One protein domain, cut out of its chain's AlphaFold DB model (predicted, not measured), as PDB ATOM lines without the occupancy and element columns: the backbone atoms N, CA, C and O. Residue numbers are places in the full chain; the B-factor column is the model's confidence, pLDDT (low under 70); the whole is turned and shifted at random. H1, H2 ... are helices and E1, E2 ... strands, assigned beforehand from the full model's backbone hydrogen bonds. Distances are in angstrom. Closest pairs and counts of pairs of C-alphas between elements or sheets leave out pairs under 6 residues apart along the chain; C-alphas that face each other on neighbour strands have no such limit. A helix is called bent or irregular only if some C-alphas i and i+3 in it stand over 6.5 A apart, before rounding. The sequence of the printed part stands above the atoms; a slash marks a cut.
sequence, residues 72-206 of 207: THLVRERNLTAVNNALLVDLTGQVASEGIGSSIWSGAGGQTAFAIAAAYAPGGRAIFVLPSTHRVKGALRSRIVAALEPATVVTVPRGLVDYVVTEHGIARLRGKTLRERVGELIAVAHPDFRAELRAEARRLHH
ATOM      1  N   THR A  72     157.572 145.231 211.853       95.94
ATOM      2  CA  THR A  72     156.274 145.735 211.377       95.94
ATOM      3  C   THR A  72     155.126 144.756 211.618       95.94
ATOM      4  O   THR A  72     153.980 145.186 211.783       95.94
ATOM      5  N   HIS A  73     155.426 143.457 211.688       94.88
ATOM      6  CA  HIS A  73     154.482 142.425 212.100       94.88
ATOM      7  C   HIS A  73     154.418 142.323 213.620       94.88
ATOM      8  O   HIS A  73     153.333 142.407 214.191       94.88
ATOM      9  N   LEU A  74     155.572 142.223 214.282       96.25
ATOM     10  CA  LEU A  74     155.643 142.015 215.727       96.25
ATOM     11  C   LEU A  74     154.956 143.133 216.529       96.25
ATOM     12  O   LEU A  74     154.290 142.850 217.520       96.25
ATOM     13  N   VAL A  75     155.052 144.401 216.104       97.19
ATOM     14  CA  VAL A  75     154.410 145.534 216.810       97.19
ATOM     15  C   VAL A  75     152.882 145.459 216.840       97.19
ATOM     16  O   VAL A  75     152.252 146.155 217.632       97.19
ATOM     17  N   ARG A  76     152.265 144.647 215.977       96.50
ATOM     18  CA  ARG A  76     150.805 144.479 215.930       96.50
ATOM     19  C   ARG A  76     150.309 143.510 217.005       96.50
ATOM     20  O   ARG A  76     149.126 143.549 217.351       96.50
ATOM     21  N   GLU A  77     151.212 142.723 217.591       96.06
ATOM     22  CA  GLU A  77     150.849 141.666 218.526       96.06
ATOM     23  C   GLU A  77     150.572 142.205 219.920       96.06
ATOM     24  O   GLU A  77     151.436 142.728 220.623       96.06
ATOM     25  N   ARG A  78     149.323 142.041 220.351       97.31
ATOM     26  CA  ARG A  78     148.899 142.443 221.690       97.31
ATOM     27  C   ARG A  78     149.619 141.603 222.738       97.31
ATOM     28  O   ARG A  78     149.668 140.381 222.644       97.31
ATOM     29  N   ASN A  79     150.104 142.264 223.784       96.62
ATOM     30  CA  ASN A  79     150.832 141.657 224.896       96.62
ATOM     31  C   ASN A  79     152.131 140.935 224.495       96.62
ATOM     32  O   ASN A  79     152.564 140.025 225.211       96.62
ATOM     33  N   LEU A  80     152.777 141.349 223.396       97.50
ATOM     34  CA  LEU A  80     154.069 140.801 222.983       97.50
ATOM     35  C   LEU A  80     155.095 140.898 224.121       97.50
ATOM     36  O   LEU A  80     155.521 141.986 224.509       97.50
ATOM     37  N   THR A  81     155.503 139.748 224.652       97.94
ATOM     38  CA  THR A  81     156.460 139.663 225.760       97.94
ATOM     39  C   THR A  81     157.775 139.104 225.237       97.94
ATOM     40  O   THR A  81     157.890 137.913 224.964       97.94
ATOM     41  N   ALA A  82     158.767 139.978 225.086       97.62
ATOM     42  CA  ALA A  82     160.094 139.627 224.605       97.62
ATOM     43  C   ALA A  82     161.035 139.408 225.792       97.62
ATOM     44  O   ALA A  82     161.463 140.373 226.425       97.62
ATOM     45  N   VAL A  83     161.370 138.150 226.083       98.12
ATOM     46  CA  VAL A  83     162.327 137.787 227.138       98.12
ATOM     47  C   VAL A  83     163.680 137.478 226.508       98.12
ATOM     48  O   VAL A  83     163.794 136.569 225.690       98.12
ATOM     49  N   ASN A  84     164.708 138.233 226.890       96.62
ATOM     50  CA  ASN A  84     166.060 138.104 226.355       96.62
ATOM     51  C   ASN A  84     167.092 138.038 227.479       96.62
ATOM     52  O   ASN A  84     166.902 138.613 228.547       96.62
ATOM     53  N   ASN A  85     168.219 137.379 227.222       95.56
ATOM     54  CA  ASN A  85     169.356 137.412 228.138       95.56
ATOM     55  C   ASN A  85     170.215 138.657 227.885       95.56
ATOM     56  O   ASN A  85     170.429 139.034 226.737       95.56
ATOM     57  N   ALA A  86     170.770 139.243 228.945       97.38
ATOM     58  CA  ALA A  86     171.774 140.307 228.860       97.38
ATOM     59  C   ALA A  86     173.119 139.821 229.405       97.38
ATOM     60  O   ALA A  86     173.137 139.082 230.384       97.38
ATOM     61  N   LEU A  87     174.254 140.249 228.838       97.12
ATOM     62  CA  LEU A  87     175.574 140.051 229.457       97.12
ATOM     63  C   LEU A  87     175.784 141.044 230.593       97.12
ATOM     64  O   LEU A  87     176.068 140.621 231.712       97.12
ATOM     65  N   LEU A  88     175.587 142.330 230.313       98.31
ATOM     66  CA  LEU A  88     175.684 143.419 231.278       98.31
ATOM     67  C   LEU A  88     174.515 144.387 231.098       98.31
ATOM     68  O   LEU A  88     174.015 144.565 229.983       98.31
ATOM     69  N   VAL A  89     174.134 145.040 232.192       98.81
ATOM     70  CA  VAL A  89     173.230 146.194 232.185       98.81
ATOM     71  C   VAL A  89     173.885 147.338 232.951       98.81
ATOM     72  O   VAL A  89     174.306 147.138 234.091       98.81
ATOM     73  N   ASP A  90     173.991 148.519 232.338       98.69
ATOM     74  CA  ASP A  90     174.494 149.707 233.042       98.69
ATOM     75  C   ASP A  90     173.414 150.408 233.873       98.69
ATOM     76  O   ASP A  90     172.221 150.184 233.668       98.69
ATOM     77  N   LEU A  91     173.814 151.294 234.790       98.62
ATOM     78  CA  LEU A  91     172.892 152.010 235.682       98.62
ATOM     79  C   LEU A  91     171.919 152.964 234.966       98.62
ATOM     80  O   LEU A  91     170.942 153.411 235.566       98.62
ATOM     81  N   THR A  92     172.128 153.256 233.681       98.06
ATOM     82  CA  THR A  92     171.161 154.009 232.868       98.06
ATOM     83  C   THR A  92     170.105 153.097 232.226       98.06
ATOM     84  O   THR A  92     169.054 153.570 231.770       98.06
ATOM     85  N   GLY A  93     170.373 151.789 232.210       98.31
ATOM     86  CA  GLY A  93     169.554 150.739 231.626       98.31
ATOM     87  C   GLY A  93     169.989 150.310 230.226       98.31
ATOM     88  O   GLY A  93     169.175 149.708 229.532       98.31
ATOM     89  N   GLN A  94     171.203 150.631 229.761       98.38
ATOM     90  CA  GLN A  94     171.688 150.070 228.494       98.38
ATOM     91  C   GLN A  94     172.036 148.598 228.659       98.38
ATOM     92  O   GLN A  94     172.618 148.204 229.667       98.38
ATOM     93  N   VAL A  95     171.722 147.801 227.642       98.56
ATOM     94  CA  VAL A  95     171.983 146.362 227.634       98.56
ATOM     95  C   VAL A  95     173.093 146.047 226.638       98.56
ATOM     96  O   VAL A  95     172.980 146.363 225.452       98.56
ATOM     97  N   ALA A  96     174.116 145.336 227.105       98.12
ATOM     98  CA  ALA A  96     175.123 144.692 226.267       98.12
ATOM     99  C   ALA A  96     174.892 143.178 226.275       98.12
ATOM    100  O   ALA A  96     174.707 142.582 227.336       98.12
ATOM    101  N   SER A  97     174.851 142.535 225.106       97.31
ATOM    102  CA  SER A  97     174.603 141.080 224.992       97.31
ATOM    103  C   SER A  97     175.572 140.350 224.064       97.31
ATOM    104  O   SER A  97     175.603 139.122 224.036       97.31
ATOM    105  N   GLU A  98     176.398 141.097 223.338       94.94
ATOM    106  CA  GLU A  98     177.275 140.568 222.290       94.94
ATOM    107  C   GLU A  98     178.695 140.311 222.782       94.94
ATOM    108  O   GLU A  98     179.329 139.327 222.386       94.94
ATOM    109  N   GLY A  99     179.170 141.173 223.677       94.19
ATOM    110  CA  GLY A  99     180.539 141.204 224.157       94.19
ATOM    111  C   GLY A  99     180.714 142.133 225.352       94.19
ATOM    112  O   GLY A  99     179.772 142.816 225.758       94.19
ATOM    113  N   ILE A 100     181.923 142.139 225.904       94.75
ATOM    114  CA  ILE A 100     182.374 143.069 226.947       94.75
ATOM    115  C   ILE A 100     183.699 143.670 226.479       94.75
ATOM    116  O   ILE A 100     184.598 142.942 226.041       94.75
ATOM    117  N   GLY A 101     183.795 144.997 226.523       95.25
ATOM    118  CA  GLY A 101     184.877 145.733 225.883       95.25
ATOM    119  C   GLY A 101     184.949 145.406 224.390       95.25
ATOM    120  O   GLY A 101     183.931 145.245 223.720       95.25
ATOM    121  N   SER A 102     186.162 145.227 223.873       96.06
ATOM    122  CA  SER A 102     186.400 144.824 222.479       96.06
ATOM    123  C   SER A 102     186.188 143.328 222.201       96.06
ATOM    124  O   SER A 102     186.294 142.892 221.054       96.06
ATOM    125  N   SER A 103     185.903 142.517 223.226       94.56
ATOM    126  CA  SER A 103     185.750 141.067 223.081       94.56
ATOM    127  C   SER A 103     184.314 140.698 222.721       94.56
ATOM    128  O   SER A 103     183.432 140.697 223.579       94.56
ATOM    129  N   ILE A 104     184.089 140.338 221.456       93.88
ATOM    130  CA  ILE A 104     182.785 139.915 220.929       93.88
ATOM    131  C   ILE A 104     182.679 138.383 220.921       93.88
ATOM    132  O   ILE A 104     183.525 137.696 220.349       93.88
ATOM    133  N   TRP A 105     181.616 137.840 221.520       90.56
ATOM    134  CA  TRP A 105     181.335 136.394 221.565       90.56
ATOM    135  C   TRP A 105     180.111 135.986 220.748       90.56
ATOM    136  O   TRP A 105     179.970 134.824 220.362       90.56
ATOM    137  N   SER A 106     179.185 136.915 220.520       90.44
ATOM    138  CA  SER A 106     177.982 136.675 219.728       90.44
ATOM    139  C   SER A 106     177.535 137.938 218.997       90.44
ATOM    140  O   SER A 106     178.195 138.962 219.099       90.44
ATOM    141  N   GLY A 107     176.445 137.848 218.234       88.81
ATOM    142  CA  GLY A 107     175.796 139.004 217.619       88.81
ATOM    143  C   GLY A 107     174.411 139.241 218.216       88.81
ATOM    144  O   GLY A 107     173.848 138.335 218.838       88.81
ATOM    145  N   ALA A 108     173.865 140.434 217.987       89.44
ATOM    146  CA  ALA A 108     172.552 140.851 218.480       89.44
ATOM    147  C   ALA A 108     171.423 139.872 218.105       89.44
ATOM    148  O   ALA A 108     170.510 139.632 218.896       89.44
ATOM    149  N   GLY A 109     171.490 139.284 216.904       90.12
ATOM    150  CA  GLY A 109     170.414 138.446 216.370       90.12
ATOM    151  C   GLY A 109     169.091 139.219 216.313       90.12
ATOM    152  O   GLY A 109     169.080 140.405 215.993       90.12
ATOM    153  N   GLY A 110     167.989 138.559 216.671       93.38
ATOM    154  CA  GLY A 110     166.659 139.177 216.742       93.38
ATOM    155  C   GLY A 110     166.406 140.027 217.990       93.38
ATOM    156  O   GLY A 110     165.378 140.695 218.077       93.38
ATOM    157  N   GLN A 111     167.313 140.031 218.974       95.75
ATOM    158  CA  GLN A 111     167.067 140.634 220.289       95.75
ATOM    159  C   GLN A 111     166.626 142.100 220.194       95.75
ATOM    160  O   GLN A 111     165.656 142.501 220.839       95.75
ATOM    161  N   THR A 112     167.309 142.899 219.372       95.62
ATOM    162  CA  THR A 112     166.978 144.316 219.185       95.62
ATOM    163  C   THR A 112     165.625 144.488 218.491       95.62
ATOM    164  O   THR A 112     164.841 145.333 218.914       95.62
ATOM    165  N   ALA A 113     165.301 143.656 217.494       96.12
ATOM    166  CA  ALA A 113     164.009 143.691 216.806       96.12
ATOM    167  C   ALA A 113     162.848 143.387 217.766       96.12
ATOM    168  O   ALA A 113     161.889 144.155 217.838       96.12
ATOM    169  N   PHE A 114     162.972 142.338 218.583       97.31
ATOM    170  CA  PHE A 114     161.973 141.995 219.597       97.31
ATOM    171  C   PHE A 114     161.866 143.047 220.707       97.31
ATOM    172  O   PHE A 114     160.763 143.315 221.177       97.31
ATOM    173  N   ALA A 115     162.976 143.675 221.111       97.62
ATOM    174  CA  ALA A 115     162.949 144.764 222.084       97.62
ATOM    175  C   ALA A 115     162.208 145.996 221.543       97.62
ATOM    176  O   ALA A 115     161.368 146.559 222.245       97.62
ATOM    177  N   ILE A 116     162.464 146.379 220.285       97.31
ATOM    178  CA  ILE A 116     161.711 147.440 219.602       97.31
ATOM    179  C   ILE A 116     160.236 147.052 219.545       97.31
ATOM    180  O   ILE A 116     159.382 147.805 220.005       97.31
ATOM    181  N   ALA A 117     159.926 145.864 219.031       97.75
ATOM    182  CA  ALA A 117     158.548 145.450 218.849       97.75
ATOM    183  C   ALA A 117     157.769 145.422 220.167       97.75
ATOM    184  O   ALA A 117     156.695 146.006 220.254       97.75
ATOM    185  N   ALA A 118     158.334 144.831 221.220       97.81
ATOM    186  CA  ALA A 118     157.705 144.787 222.533       97.81
ATOM    187  C   ALA A 118     157.571 146.179 223.172       97.81
ATOM    188  O   ALA A 118     156.625 146.421 223.918       97.81
ATOM    189  N   ALA A 119     158.471 147.120 222.866       96.00
ATOM    190  CA  ALA A 119     158.330 148.496 223.323       96.00
ATOM    191  C   ALA A 119     157.123 149.198 222.674       96.00
ATOM    192  O   ALA A 119     156.438 149.954 223.360       96.00
ATOM    193  N   TYR A 120     156.822 148.951 221.399       96.38
ATOM    194  CA  TYR A 120     155.735 149.646 220.687       96.38
ATOM    195  C   TYR A 120     154.417 148.867 220.610       96.38
ATOM    196  O   TYR A 120     153.373 149.467 220.355       96.38
ATOM    197  N   ALA A 121     154.439 147.561 220.859       97.62
ATOM    198  CA  ALA A 121     153.253 146.724 220.819       97.62
ATOM    199  C   ALA A 121     152.248 147.067 221.940       97.62
ATOM    200  O   ALA A 121     152.658 147.364 223.071       97.62
ATOM    201  N   PRO A 122     150.926 146.980 221.692       97.06
ATOM    202  CA  PRO A 122     149.916 147.235 222.717       97.06
ATOM    203  C   PRO A 122     150.051 146.260 223.894       97.06
ATOM    204  O   PRO A 122     149.830 145.059 223.743       97.06
ATOM    205  N   GLY A 123     150.415 146.766 225.075       96.75
ATOM    206  CA  GLY A 123     150.667 145.935 226.261       96.75
ATOM    207  C   GLY A 123     151.960 145.110 226.198       96.75
ATOM    208  O   GLY A 123     152.119 144.174 226.986       96.75
ATOM    209  N   GLY A 124     152.859 145.420 225.258       97.69
ATOM    210  CA  GLY A 124     154.129 144.724 225.087       97.69
ATOM    211  C   GLY A 124     155.128 144.987 226.220       97.69
ATOM    212  O   GLY A 124     155.057 146.005 226.913       97.69
ATOM    213  N   ARG A 125     156.040 144.031 226.436       97.88
ATOM    214  CA  ARG A 125     157.025 144.033 227.533       97.88
ATOM    215  C   ARG A 125     158.384 143.544 227.038       97.88
ATOM    216  O   ARG A 125     158.504 142.402 226.599       97.88
ATOM    217  N   ALA A 126     159.406 144.391 227.147       98.12
ATOM    218  CA  ALA A 126     160.793 144.042 226.835       98.12
ATOM    219  C   ALA A 126     161.549 143.697 228.128       98.12
ATOM    220  O   ALA A 126     161.873 144.575 228.930       98.12
ATOM    221  N   ILE A 127     161.801 142.407 228.341       98.62
ATOM    222  CA  ILE A 127     162.342 141.852 229.583       98.62
ATOM    223  C   ILE A 127     163.760 141.346 229.336       98.62
ATOM    224  O   ILE A 127     163.988 140.509 228.462       98.62
ATOM    225  N   PHE A 128     164.703 141.816 230.147       98.62
ATOM    226  CA  PHE A 128     166.094 141.389 230.117       98.62
ATOM    227  C   PHE A 128     166.442 140.653 231.396       98.62
ATOM    228  O   PHE A 128     166.283 141.187 232.490       98.62
ATOM    229  N   VAL A 129     166.919 139.424 231.258       98.56
ATOM    230  CA  VAL A 129     167.245 138.564 232.392       98.56
ATOM    231  C   VAL A 129     168.744 138.294 232.431       98.56
ATOM    232  O   VAL A 129     169.395 138.073 231.405       98.56
ATOM    233  N   LEU A 130     169.313 138.352 233.627       98.44
ATOM    234  CA  LEU A 130     170.718 138.064 233.870       98.44
ATOM    235  C   LEU A 130     170.931 137.692 235.339       98.44
ATOM    236  O   LEU A 130     170.346 138.325 236.214       98.44
ATOM    237  N   PRO A 131     171.809 136.721 235.636       98.44
ATOM    238  CA  PRO A 131     172.421 136.632 236.953       98.44
ATOM    239  C   PRO A 131     173.013 137.987 237.349       98.44
ATOM    240  O   PRO A 131     173.611 138.669 236.514       98.44
ATOM    241  N   SER A 132     172.898 138.366 238.615       98.44
ATOM    242  CA  SER A 132     173.424 139.636 239.115       98.44
ATOM    243  C   SER A 132     174.957 139.678 239.115       98.44
ATOM    244  O   SER A 132     175.548 140.759 239.106       98.44
ATOM    245  N   THR A 133     175.609 138.509 239.078       98.31
ATOM    246  CA  THR A 133     177.068 138.358 239.105       98.31
ATOM    247  C   THR A 133     177.585 137.280 238.151       98.31
ATOM    248  O   THR A 133     176.842 136.482 237.577       98.31
ATOM    249  N   HIS A 134     178.902 137.269 237.959       95.75
ATOM    250  CA  HIS A 134     179.662 136.176 237.357       95.75
ATOM    251  C   HIS A 134     181.046 136.083 238.012       95.75
ATOM    252  O   HIS A 134     181.454 136.981 238.747       95.75
ATOM    253  N   ARG A 135     181.782 134.995 237.755       95.62
ATOM    254  CA  ARG A 135     183.161 134.832 238.233       95.62
ATOM    255  C   ARG A 135     184.156 134.953 237.088       95.62
ATOM    256  O   ARG A 135     184.026 134.260 236.083       95.62
ATOM    257  N   VAL A 136     185.187 135.770 237.279       91.44
ATOM    258  CA  VAL A 136     186.323 135.907 236.358       91.44
ATOM    259  C   VAL A 136     187.594 135.595 237.130       91.44
ATOM    260  O   VAL A 136     187.917 136.290 238.089       91.44
ATOM    261  N   LYS A 137     188.307 134.532 236.737       93.31
ATOM    262  CA  LYS A 137     189.525 134.063 237.430       93.31
ATOM    263  C   LYS A 137     189.320 133.898 238.952       93.31
ATOM    264  O   LYS A 137     190.168 134.280 239.746       93.31
ATOM    265  N   GLY A 138     188.156 133.384 239.354       93.88
ATOM    266  CA  GLY A 138     187.782 133.182 240.761       93.88
ATOM    267  C   GLY A 138     187.188 134.407 241.471       93.88
ATOM    268  O   GLY A 138     186.471 134.230 242.451       93.88
ATOM    269  N   ALA A 139     187.388 135.623 240.955       96.06
ATOM    270  CA  ALA A 139     186.827 136.839 241.540       96.06
ATOM    271  C   ALA A 139     185.367 137.049 241.118       96.06
ATOM    272  O   ALA A 139     185.038 136.947 239.932       96.06
ATOM    273  N   LEU A 140     184.499 137.364 242.083       97.31
ATOM    274  CA  LEU A 140     183.110 137.742 241.828       97.31
ATOM    275  C   LEU A 140     183.059 139.130 241.173       97.31
ATOM    276  O   LEU A 140     183.773 140.043 241.581       97.31
ATOM    277  N   ARG A 141     182.222 139.289 240.150       97.44
ATOM    278  CA  ARG A 141     182.023 140.539 239.409       97.44
ATOM    279  C   ARG A 141     180.537 140.779 239.188       97.44
ATOM    280  O   ARG A 141     179.816 139.848 238.824       97.44
ATOM    281  N   SER A 142     180.090 142.021 239.364       98.31
ATOM    282  CA  SER A 142     178.708 142.416 239.082       98.31
ATOM    283  C   SER A 142     178.412 142.397 237.580       98.31
ATOM    284  O   SER A 142     179.286 142.675 236.759       98.31
ATOM    285  N   ARG A 143     177.168 142.074 237.220       98.44
ATOM    286  CA  ARG A 143     176.621 142.220 235.859       98.44
ATOM    287  C   ARG A 143     175.664 143.404 235.727       98.44
ATOM    288  O   ARG A 143     175.380 143.825 234.608       98.44
ATOM    289  N   ILE A 144     175.232 143.972 236.855       98.75
ATOM    290  CA  ILE A 144     174.744 145.352 236.914       98.75
ATOM    291  C   ILE A 144     175.961 146.244 237.153       98.75
ATOM    292  O   ILE A 144     176.591 146.158 238.208       98.75
ATOM    293  N   VAL A 145     176.336 147.049 236.168       98.62
ATOM    294  CA  VAL A 145     177.582 147.829 236.174       98.62
ATOM    295  C   VAL A 145     177.289 149.322 236.214       98.62
ATOM    296  O   VAL A 145     176.239 149.763 235.761       98.62
ATOM    297  N   ALA A 146     178.218 150.120 236.739       98.19
ATOM    298  CA  ALA A 146     178.060 151.574 236.768       98.19
ATOM    299  C   ALA A 146     177.926 152.167 235.354       98.19
ATOM    300  O   ALA A 146     176.993 152.910 235.066       98.19
ATOM    301  N   ALA A 147     178.834 151.768 234.465       98.12
ATOM    302  CA  ALA A 147     178.840 152.085 233.046       98.12
ATOM    303  C   ALA A 147     179.378 150.875 232.273       98.12
ATOM    304  O   ALA A 147     180.148 150.079 232.819       98.12
ATOM    305  N   LEU A 148     178.981 150.733 231.008       98.00
ATOM    306  CA  LEU A 148     179.592 149.738 230.128       98.00
ATOM    307  C   LEU A 148     181.066 150.095 229.878       98.00
ATOM    308  O   LEU A 148     181.412 151.266 229.712       98.00
ATOM    309  N   GLU A 149     181.931 149.081 229.845       95.88
ATOM    310  CA  GLU A 149     183.357 149.253 229.553       95.88
ATOM    311  C   GLU A 149     183.549 149.862 228.149       95.88
ATOM    312  O   GLU A 149     182.771 149.532 227.243       95.88
ATOM    313  N   PRO A 150     184.563 150.719 227.920       97.19
ATOM    314  CA  PRO A 150     184.860 151.238 226.589       97.19
ATOM    315  C   PRO A 150     184.902 150.141 225.517       97.19
ATOM    316  O   PRO A 150     185.388 149.041 225.757       97.19
ATOM    317  N   ALA A 151     184.389 150.461 224.328       95.94
ATOM    318  CA  ALA A 151     184.200 149.540 223.200       95.94
ATOM    319  C   ALA A 151     183.132 148.441 223.381       95.94
ATOM    320  O   ALA A 151     182.860 147.723 222.421       95.94
ATOM    321  N   THR A 152     182.464 148.346 224.538       97.69
ATOM    322  CA  THR A 152     181.306 147.452 224.689       97.69
ATOM    323  C   THR A 152     180.164 147.902 223.778       97.69
ATOM    324  O   THR A 152     179.732 149.056 223.823       97.69
ATOM    325  N   VAL A 153     179.633 146.977 222.980       96.44
ATOM    326  CA  VAL A 153     178.495 147.241 222.095       96.44
ATOM    327  C   VAL A 153     177.200 147.321 222.905       96.44
ATOM    328  O   VAL A 153     176.852 146.401 223.649       96.44
ATOM    329  N   VAL A 154     176.458 148.415 222.726       98.00
ATOM    330  CA  VAL A 154     175.084 148.541 223.224       98.00
ATOM    331  C   VAL A 154     174.158 147.794 222.269       98.00
ATOM    332  O   VAL A 154     173.807 148.302 221.208       98.00
ATOM    333  N   THR A 155     173.748 146.590 222.656       97.81
ATOM    334  CA  THR A 155     172.828 145.763 221.864       97.81
ATOM    335  C   THR A 155     171.402 146.317 221.915       97.81
ATOM    336  O   THR A 155     170.698 146.340 220.903       97.81
ATOM    337  N   VAL A 156     170.958 146.774 223.095       98.25
ATOM    338  CA  VAL A 156     169.639 147.401 223.265       98.25
ATOM    339  C   VAL A 156     169.782 148.732 224.009       98.25
ATOM    340  O   VAL A 156     170.187 148.749 225.177       98.25
ATOM    341  N   PRO A 157     169.445 149.858 223.352       97.69
ATOM    342  CA  PRO A 157     169.434 151.170 223.980       97.69
ATOM    343  C   PRO A 157     168.462 151.248 225.157       97.69
ATOM    344  O   PRO A 157     167.357 150.703 225.114       97.69
ATOM    345  N   ARG A 158     168.823 152.040 226.172       97.12
ATOM    346  CA  ARG A 158     168.067 152.187 227.429       97.12
ATOM    347  C   ARG A 158     166.584 152.551 227.267       97.12
ATOM    348  O   ARG A 158     165.792 152.297 228.175       97.12
ATOM    349  N   GLY A 159     166.211 153.192 226.158       97.12
ATOM    350  CA  GLY A 159     164.835 153.615 225.880       97.12
ATOM    351  C   GLY A 159     163.885 152.459 225.555       97.12
ATOM    352  O   GLY A 159     162.679 152.614 225.707       97.12
ATOM    353  N   LEU A 160     164.423 151.306 225.150       97.69
ATOM    354  CA  LEU A 160     163.645 150.125 224.764       97.69
ATOM    355  C   LEU A 160     163.532 149.086 225.887       97.69
ATOM    356  O   LEU A 160     162.849 148.080 225.728       97.69
ATOM    357  N   VAL A 161     164.215 149.304 227.011       98.12
ATOM    358  CA  VAL A 161     164.255 148.365 228.136       98.12
ATOM    359  C   VAL A 161     163.106 148.661 229.093       98.12
ATOM    360  O   VAL A 161     162.991 149.780 229.600       98.12
ATOM    361  N   ASP A 162     162.273 147.650 229.350       97.88
ATOM    362  CA  ASP A 162     161.142 147.750 230.272       97.88
ATOM    363  C   ASP A 162     161.473 147.120 231.626       97.88
ATOM    364  O   ASP A 162     161.470 147.808 232.647       97.88
ATOM    365  N   TYR A 163     161.865 145.844 231.627       98.69
ATOM    366  CA  TYR A 163     162.207 145.108 232.841       98.69
ATOM    367  C   TYR A 163     163.634 144.577 232.795       98.69
ATOM    368  O   TYR A 163     164.081 144.064 231.768       98.69
ATOM    369  N   VAL A 164     164.307 144.622 233.941       98.81
ATOM    370  CA  VAL A 164     165.558 143.902 234.193       98.81
ATOM    371  C   VAL A 164     165.343 142.964 235.373       98.81
ATOM    372  O   VAL A 164     164.865 143.391 236.422       98.81
ATOM    373  N   VAL A 165     165.658 141.683 235.200       98.81
ATOM    374  CA  VAL A 165     165.390 140.634 236.189       98.81
ATOM    375  C   VAL A 165     166.681 139.929 236.566       98.81
ATOM    376  O   VAL A 165     167.410 139.448 235.696       98.81
ATOM    377  N   THR A 166     166.914 139.826 237.869       98.81
ATOM    378  CA  THR A 166     167.997 139.041 238.465       98.81
ATOM    379  C   THR A 166     167.429 138.111 239.536       98.81
ATOM    380  O   THR A 166     166.244 138.165 239.870       98.81
ATOM    381  N   GLU A 167     168.277 137.286 240.141       98.69
ATOM    382  CA  GLU A 167     167.940 136.490 241.323       98.69
ATOM    383  C   GLU A 167     167.535 137.334 242.551       98.69
ATOM    384  O   GLU A 167     167.006 136.789 243.515       98.69
ATOM    385  N   HIS A 168     167.748 138.656 242.526       98.69
ATOM    386  CA  HIS A 168     167.379 139.575 243.608       98.69
ATOM    387  C   HIS A 168     166.070 140.337 243.365       98.69
ATOM    388  O   HIS A 168     165.653 141.099 244.239       98.69
ATOM    389  N   GLY A 169     165.418 140.154 242.214       98.56
ATOM    390  CA  GLY A 169     164.106 140.735 241.937       98.56
ATOM    391  C   GLY A 169     163.971 141.334 240.541       98.56
ATOM    392  O   GLY A 169     164.667 140.956 239.599       98.56
ATOM    393  N   ILE A 170     163.029 142.272 240.415       98.75
ATOM    394  CA  ILE A 170     162.614 142.872 239.146       98.75
ATOM    395  C   ILE A 170     162.745 144.393 239.236       98.75
ATOM    396  O   ILE A 170     162.071 145.023 240.047       98.75
ATOM    397  N   ALA A 171     163.558 144.974 238.358       98.75
ATOM    398  CA  ALA A 171     163.688 146.410 238.161       98.75
ATOM    399  C   ALA A 171     162.802 146.844 236.991       98.75
ATOM    400  O   ALA A 171     162.938 146.322 235.882       98.75
ATOM    401  N   ARG A 172     161.899 147.803 237.222       98.44
ATOM    402  CA  ARG A 172     161.055 148.388 236.158       98.44
ATOM    403  C   ARG A 172     161.667 149.704 235.709       98.44
ATOM    404  O   ARG A 172     161.867 150.560 236.560       98.44
ATOM    405  N   LEU A 173     161.941 149.896 234.422       98.44
ATOM    406  CA  LEU A 173     162.690 151.056 233.909       98.44
ATOM    407  C   LEU A 173     161.882 151.951 232.962       98.44
ATOM    408  O   LEU A 173     162.228 153.124 232.764       98.44
ATOM    409  N   ARG A 174     160.825 151.425 232.340       95.88
ATOM    410  CA  ARG A 174     160.004 152.195 231.403       95.88
ATOM    411  C   ARG A 174     159.286 153.335 232.122       95.88
ATOM    412  O   ARG A 174     158.726 153.149 233.196       95.88
ATOM    413  N   GLY A 175     159.331 154.527 231.526       95.94
ATOM    414  CA  GLY A 175     158.720 155.736 232.091       95.94
ATOM    415  C   GLY A 175     159.460 156.343 233.289       95.94
ATOM    416  O   GLY A 175     159.035 157.384 233.774       95.94
ATOM    417  N   LYS A 176     160.565 155.740 233.747       98.06
ATOM    418  CA  LYS A 176     161.345 156.237 234.884       98.06
ATOM    419  C   LYS A 176     162.465 157.179 234.462       98.06
ATOM    420  O   LYS A 176     163.121 156.969 233.436       98.06
ATOM    421  N   THR A 177     162.713 158.178 235.301       97.88
ATOM    422  CA  THR A 177     163.866 159.079 235.225       97.88
ATOM    423  C   THR A 177     165.175 158.319 235.435       97.88
ATOM    424  O   THR A 177     165.194 157.188 235.923       97.88
ATOM    425  N   LEU A 178     166.306 158.951 235.105       97.75
ATOM    426  CA  LEU A 178     167.621 158.352 235.341       97.75
ATOM    427  C   LEU A 178     167.818 157.973 236.817       97.75
ATOM    428  O   LEU A 178     168.198 156.843 237.098       97.75
ATOM    429  N   ARG A 179     167.499 158.873 237.758       98.19
ATOM    430  CA  ARG A 179     167.643 158.623 239.203       98.19
ATOM    431  C   ARG A 179     166.846 157.400 239.658       98.19
ATOM    432  O   ARG A 179     167.363 156.561 240.390       98.19
ATOM    433  N   GLU A 180     165.601 157.285 239.211       98.44
ATOM    434  CA  GLU A 180     164.750 156.148 239.558       98.44
ATOM    435  C   GLU A 180     165.275 154.843 238.943       98.44
ATOM    436  O   GLU A 180     165.322 153.826 239.629       98.44
ATOM    437  N   ARG A 181     165.741 154.870 237.686       98.62
ATOM    438  CA  ARG A 181     166.373 153.708 237.034       98.62
ATOM    439  C   ARG A 181     167.602 153.223 237.793       98.62
ATOM    440  O   ARG A 181     167.722 152.023 238.024       98.62
ATOM    441  N   VAL A 182     168.470 154.143 238.217       98.62
ATOM    442  CA  VAL A 182     169.632 153.821 239.057       98.62
ATOM    443  C   VAL A 182     169.178 153.100 240.328       98.62
ATOM    444  O   VAL A 182     169.709 152.039 240.652       98.62
ATOM    445  N   GLY A 183     168.179 153.642 241.033       98.44
ATOM    446  CA  GLY A 183     167.648 153.037 242.256       98.44
ATOM    447  C   GLY A 183     167.126 151.614 242.040       98.44
ATOM    448  O   GLY A 183     167.479 150.705 242.791       98.44
ATOM    449  N   GLU A 184     166.348 151.409 240.979       98.75
ATOM    450  CA  GLU A 184     165.784 150.108 240.601       98.75
ATOM    451  C   GLU A 184     166.863 149.080 240.260       98.75
ATOM    452  O   GLU A 184     166.836 147.955 240.756       98.75
ATOM    453  N   LEU A 185     167.849 149.470 239.450       98.88
ATOM    454  CA  LEU A 185     168.930 148.581 239.029       98.88
ATOM    455  C   LEU A 185     169.840 148.194 240.195       98.88
ATOM    456  O   LEU A 185     170.230 147.034 240.315       98.88
ATOM    457  N   ILE A 186     170.127 149.127 241.105       98.81
ATOM    458  CA  ILE A 186     170.877 148.831 242.332       98.81
ATOM    459  C   ILE A 186     170.081 147.894 243.247       98.81
ATOM    460  O   ILE A 186     170.669 147.018 243.882       98.81
ATOM    461  N   ALA A 187     168.754 148.037 243.314       98.69
ATOM    462  CA  ALA A 187     167.906 147.169 244.129       98.69
ATOM    463  C   ALA A 187     167.936 145.701 243.667       98.69
ATOM    464  O   ALA A 187     167.842 144.806 244.508       98.69
ATOM    465  N   VAL A 188     168.137 145.447 242.368       98.81
ATOM    466  CA  VAL A 188     168.281 144.091 241.802       98.81
ATOM    467  C   VAL A 188     169.738 143.658 241.589       98.81
ATOM    468  O   VAL A 188     169.995 142.543 241.138       98.81
ATOM    469  N   ALA A 189     170.718 144.489 241.937       98.88
ATOM    470  CA  ALA A 189     172.121 144.087 241.953       98.88
ATOM    471  C   ALA A 189     172.437 143.202 243.172       98.88
ATOM    472  O   ALA A 189     171.729 143.233 244.191       98.88
ATOM    473  N   HIS A 190     173.538 142.454 243.089       98.69
ATOM    474  CA  HIS A 190     174.033 141.651 244.205       98.69
ATOM    475  C   HIS A 190     174.390 142.534 245.409       98.69
ATOM    476  O   HIS A 190     175.035 143.569 245.205       98.69
ATOM    477  N   PRO A 191     174.003 142.157 246.647       98.56
ATOM    478  CA  PRO A 191     174.191 142.973 247.847       98.56
ATOM    479  C   PRO A 191     175.596 143.566 248.003       98.56
ATOM    480  O   PRO A 191     175.711 144.771 248.228       98.56
ATOM    481  N   ASP A 192     176.637 142.758 247.775       98.44
ATOM    482  CA  ASP A 192     178.050 143.153 247.907       98.44
ATOM    483  C   ASP A 192     178.446 144.357 247.038       98.44
ATOM    484  O   ASP A 192     179.302 145.145 247.431       98.44
ATOM    485  N   PHE A 193     177.804 144.549 245.879       98.62
ATOM    486  CA  PHE A 193     178.152 145.618 244.935       98.62
ATOM    487  C   PHE A 193     177.240 146.847 245.052       98.62
ATOM    488  O   PHE A 193     177.500 147.874 244.427       98.62
ATOM    489  N   ARG A 194     176.169 146.803 245.859       98.69
ATOM    490  CA  ARG A 194     175.197 147.914 245.932       98.69
ATOM    491  C   ARG A 194     175.814 149.201 246.468       98.69
ATOM    492  O   ARG A 194     175.438 150.283 246.025       98.69
ATOM    493  N   ALA A 195     176.719 149.108 247.440       98.50
ATOM    494  CA  ALA A 195     177.384 150.280 248.008       98.50
ATOM    495  C   ALA A 195     178.287 150.973 246.974       98.50
ATOM    496  O   ALA A 195     178.182 152.186 246.791       98.50
ATOM    497  N   GLU A 196     179.093 150.188 246.256       98.38
ATOM    498  CA  GLU A 196     179.955 150.652 245.165       98.38
ATOM    499  C   GLU A 196     179.130 151.288 244.039       98.38
ATOM    500  O   GLU A 196     179.375 152.432 243.666       98.38
ATOM    501  N   LEU A 197     178.073 150.614 243.573       98.62
ATOM    502  CA  LEU A 197     177.201 151.138 242.516       98.62
ATOM    503  C   LEU A 197     176.538 152.467 242.901       98.62
ATOM    504  O   LEU A 197     176.400 153.346 242.056       98.62
ATOM    505  N   ARG A 198     176.161 152.656 244.174       98.50
ATOM    506  CA  ARG A 198     175.638 153.949 244.655       98.50
ATOM    507  C   ARG A 198     176.702 155.043 244.636       98.50
ATOM    508  O   ARG A 198     176.377 156.192 244.352       98.50
ATOM    509  N   ALA A 199     177.946 154.720 244.986       98.38
ATOM    510  CA  ALA A 199     179.043 155.682 244.936       98.38
ATOM    511  C   ALA A 199     179.345 156.098 243.491       98.38
ATOM    512  O   ALA A 199     179.421 157.292 243.199       98.38
ATOM    513  N   GLU A 200     179.407 155.128 242.583       98.19
ATOM    514  CA  GLU A 200     179.627 155.379 241.162       98.19
ATOM    515  C   GLU A 200     178.467 156.137 240.508       98.19
ATOM    516  O   GLU A 200     178.708 157.045 239.714       98.19
ATOM    517  N   ALA A 201     177.217 155.855 240.886       97.94
ATOM    518  CA  ALA A 201     176.058 156.618 240.420       97.94
ATOM    519  C   ALA A 201     176.167 158.112 240.760       97.94
ATOM    520  O   ALA A 201     175.977 158.961 239.886       97.94
ATOM    521  N   ARG A 202     176.548 158.438 242.004       97.88
ATOM    522  CA  ARG A 202     176.765 159.832 242.426       97.88
ATOM    523  C   ARG A 202     177.882 160.494 241.627       97.88
ATOM    524  O   ARG A 202     177.763 161.660 241.258       97.88
ATOM    525  N   ARG A 203     178.954 159.748 241.349       97.88
ATOM    526  CA  ARG A 203     180.121 160.231 240.603       97.88
ATOM    527  C   ARG A 203     179.807 160.496 239.128       97.88
ATOM    528  O   ARG A 203     180.242 161.510 238.597       97.88
ATOM    529  N   LEU A 204     179.089 159.585 238.472       95.81
ATOM    530  CA  LEU A 204     178.854 159.603 237.023       95.81
ATOM    531  C   LEU A 204     177.608 160.384 236.609       95.81
ATOM    532  O   LEU A 204     177.558 160.930 235.509       95.81
ATOM    533  N   HIS A 205     176.572 160.372 237.445       93.19
ATOM    534  CA  HIS A 205     175.249 160.876 237.083       93.19
ATOM    535  C   HIS A 205     174.746 161.975 238.015       93.19
ATOM    536  O   HIS A 205     173.708 162.563 237.726       93.19
ATOM    537  N   HIS A 206     175.464 162.264 239.107       92.19
ATOM    538  CA  HIS A 206     175.061 163.247 240.117       92.19
ATOM    539  C   HIS A 206     173.667 162.957 240.708       92.19
ATOM    540  O   HIS A 206     172.889 163.869 241.007       92.19
TER     541      HIS A 206
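Overview. This is residues 72 to 206 of the 207 residues of the protein "AcetylCoA_hyd_C domain-containing protein" of Deltaproteobacteria bacterium (UniProt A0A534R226). A four-stranded sheet, E1 E3 E6 E7, has two helices over the same face: H1 over E1 and E3, and H2 over the edge strand E7. H2 folds back into H3, the longest helix, which runs beside it, while a small hairpin of E4 and E5 lies away from the large sheet, with the end of E5 near H3; the short E2 lies in the middle of the whole, and the long link of residues 91 to 110 starts from it and loops outward, its C-alphas 4 to 19 A from the mean of all C-alphas. The printed part has 135 residues with three named helices and seven named strands, in the chain order E1 E2 H1 E3 E4 E5 E6 E7 H2 H3; under half of the residues are in named elements, and the class is mixed, helices and strands. The large sheet is mixed in the order E1 E3 E6 E7, and the pair E4 E5 is antiparallel. The whole is compact, with a radius of gyration of the C-alphas of 14.5 A and spans of 43 by 31 by 25 A.

Along the chain. In the large sheet, E1 is residues 81 to 85, 13.3 A from first to last C-alpha, and begins with C-alpha 81 at (156.460, 139.663, 225.760). E3 is residues 125 to 129, 12.6 A; E6 is residues 163 to 166, 10.1 A; E7 is residues 169 to 172, 10.1 A. H1 is residues 111 to 120, 14.5 A, and H2 is residues 178 to 187, 14.2 A, with C-alpha 178 at (167.621, 158.352, 235.341). H3 is residues 191 to 205, 20.9 A, and ends with C-alpha 205 at (175.249, 160.876, 237.083); it is irregular, with C-alphas 192 and 195 at 7.2 A. E4 is residues 133 to 136, 10.0 A, E5 is residues 139 to 142, 10.2 A, and E2 is residues 88 to 90, 6.6 A.

Arrangement. E1 and E3 are parallel at 21 degrees, with N 82 and O 125 at 2.9 A, within hydrogen-bond range. E3 and E6 are parallel at 23 degrees, with N 165 and O 128 at 2.8 A. E6 and E7 form an antiparallel hairpin at 162 degrees, with N 171 and O 164 at 2.8 A. From edge to edge the strands' lines turn by 61 degrees. H1 is on this sheet at a height of 7.8 A, over E1 and E3; its line and that of E1 stand at 31 degrees on the local plane, only just slantwise to the strands. Its closest C-alphas to E3 are those of Ala 118 and Arg 125, 5.1 A apart. H2 is on the same face at a height of 8.9 A, over E7 and along the strands, at 4 degrees to E7 on the local plane; their closest C-alphas are those of Ala 171 and Glu 184, 4.9 A apart. H2 and H3 form a helical hairpin: they touch, the closest C-alphas being those of Ile 186 and Arg 194 at 5.7 A, and run opposite ways at a shallow tilt of 13 degrees. H3 is not on the large sheet. E4 and E5 form an antiparallel hairpin at 144 degrees, with N 141 and O 134 at 2.8 A; the closest C-alphas of E5 and H3 are those of Ser 142 and Phe 193, 6.7 A apart. E2 pairs with no named strand, but its residues 88 to 89 pair with residues 95 to 96, antiparallel, and its residues 89 to 90 with residues 144 to 145, parallel. In H1 and H2 every O i to N i+4 pair is within hydrogen-bond range; in H3, 9 of 11 are.

Size, cuts and confidence. The two C-alphas farthest apart are those of Arg 76 and Gly 138, at 46.0 A. The printed part, residues 72 to 206, has no cut. The links E2 to H1 and E5 to E6 are long, with 20 residues each. The mean pLDDT of the printed part is 97.1, and no printed residue is under 70.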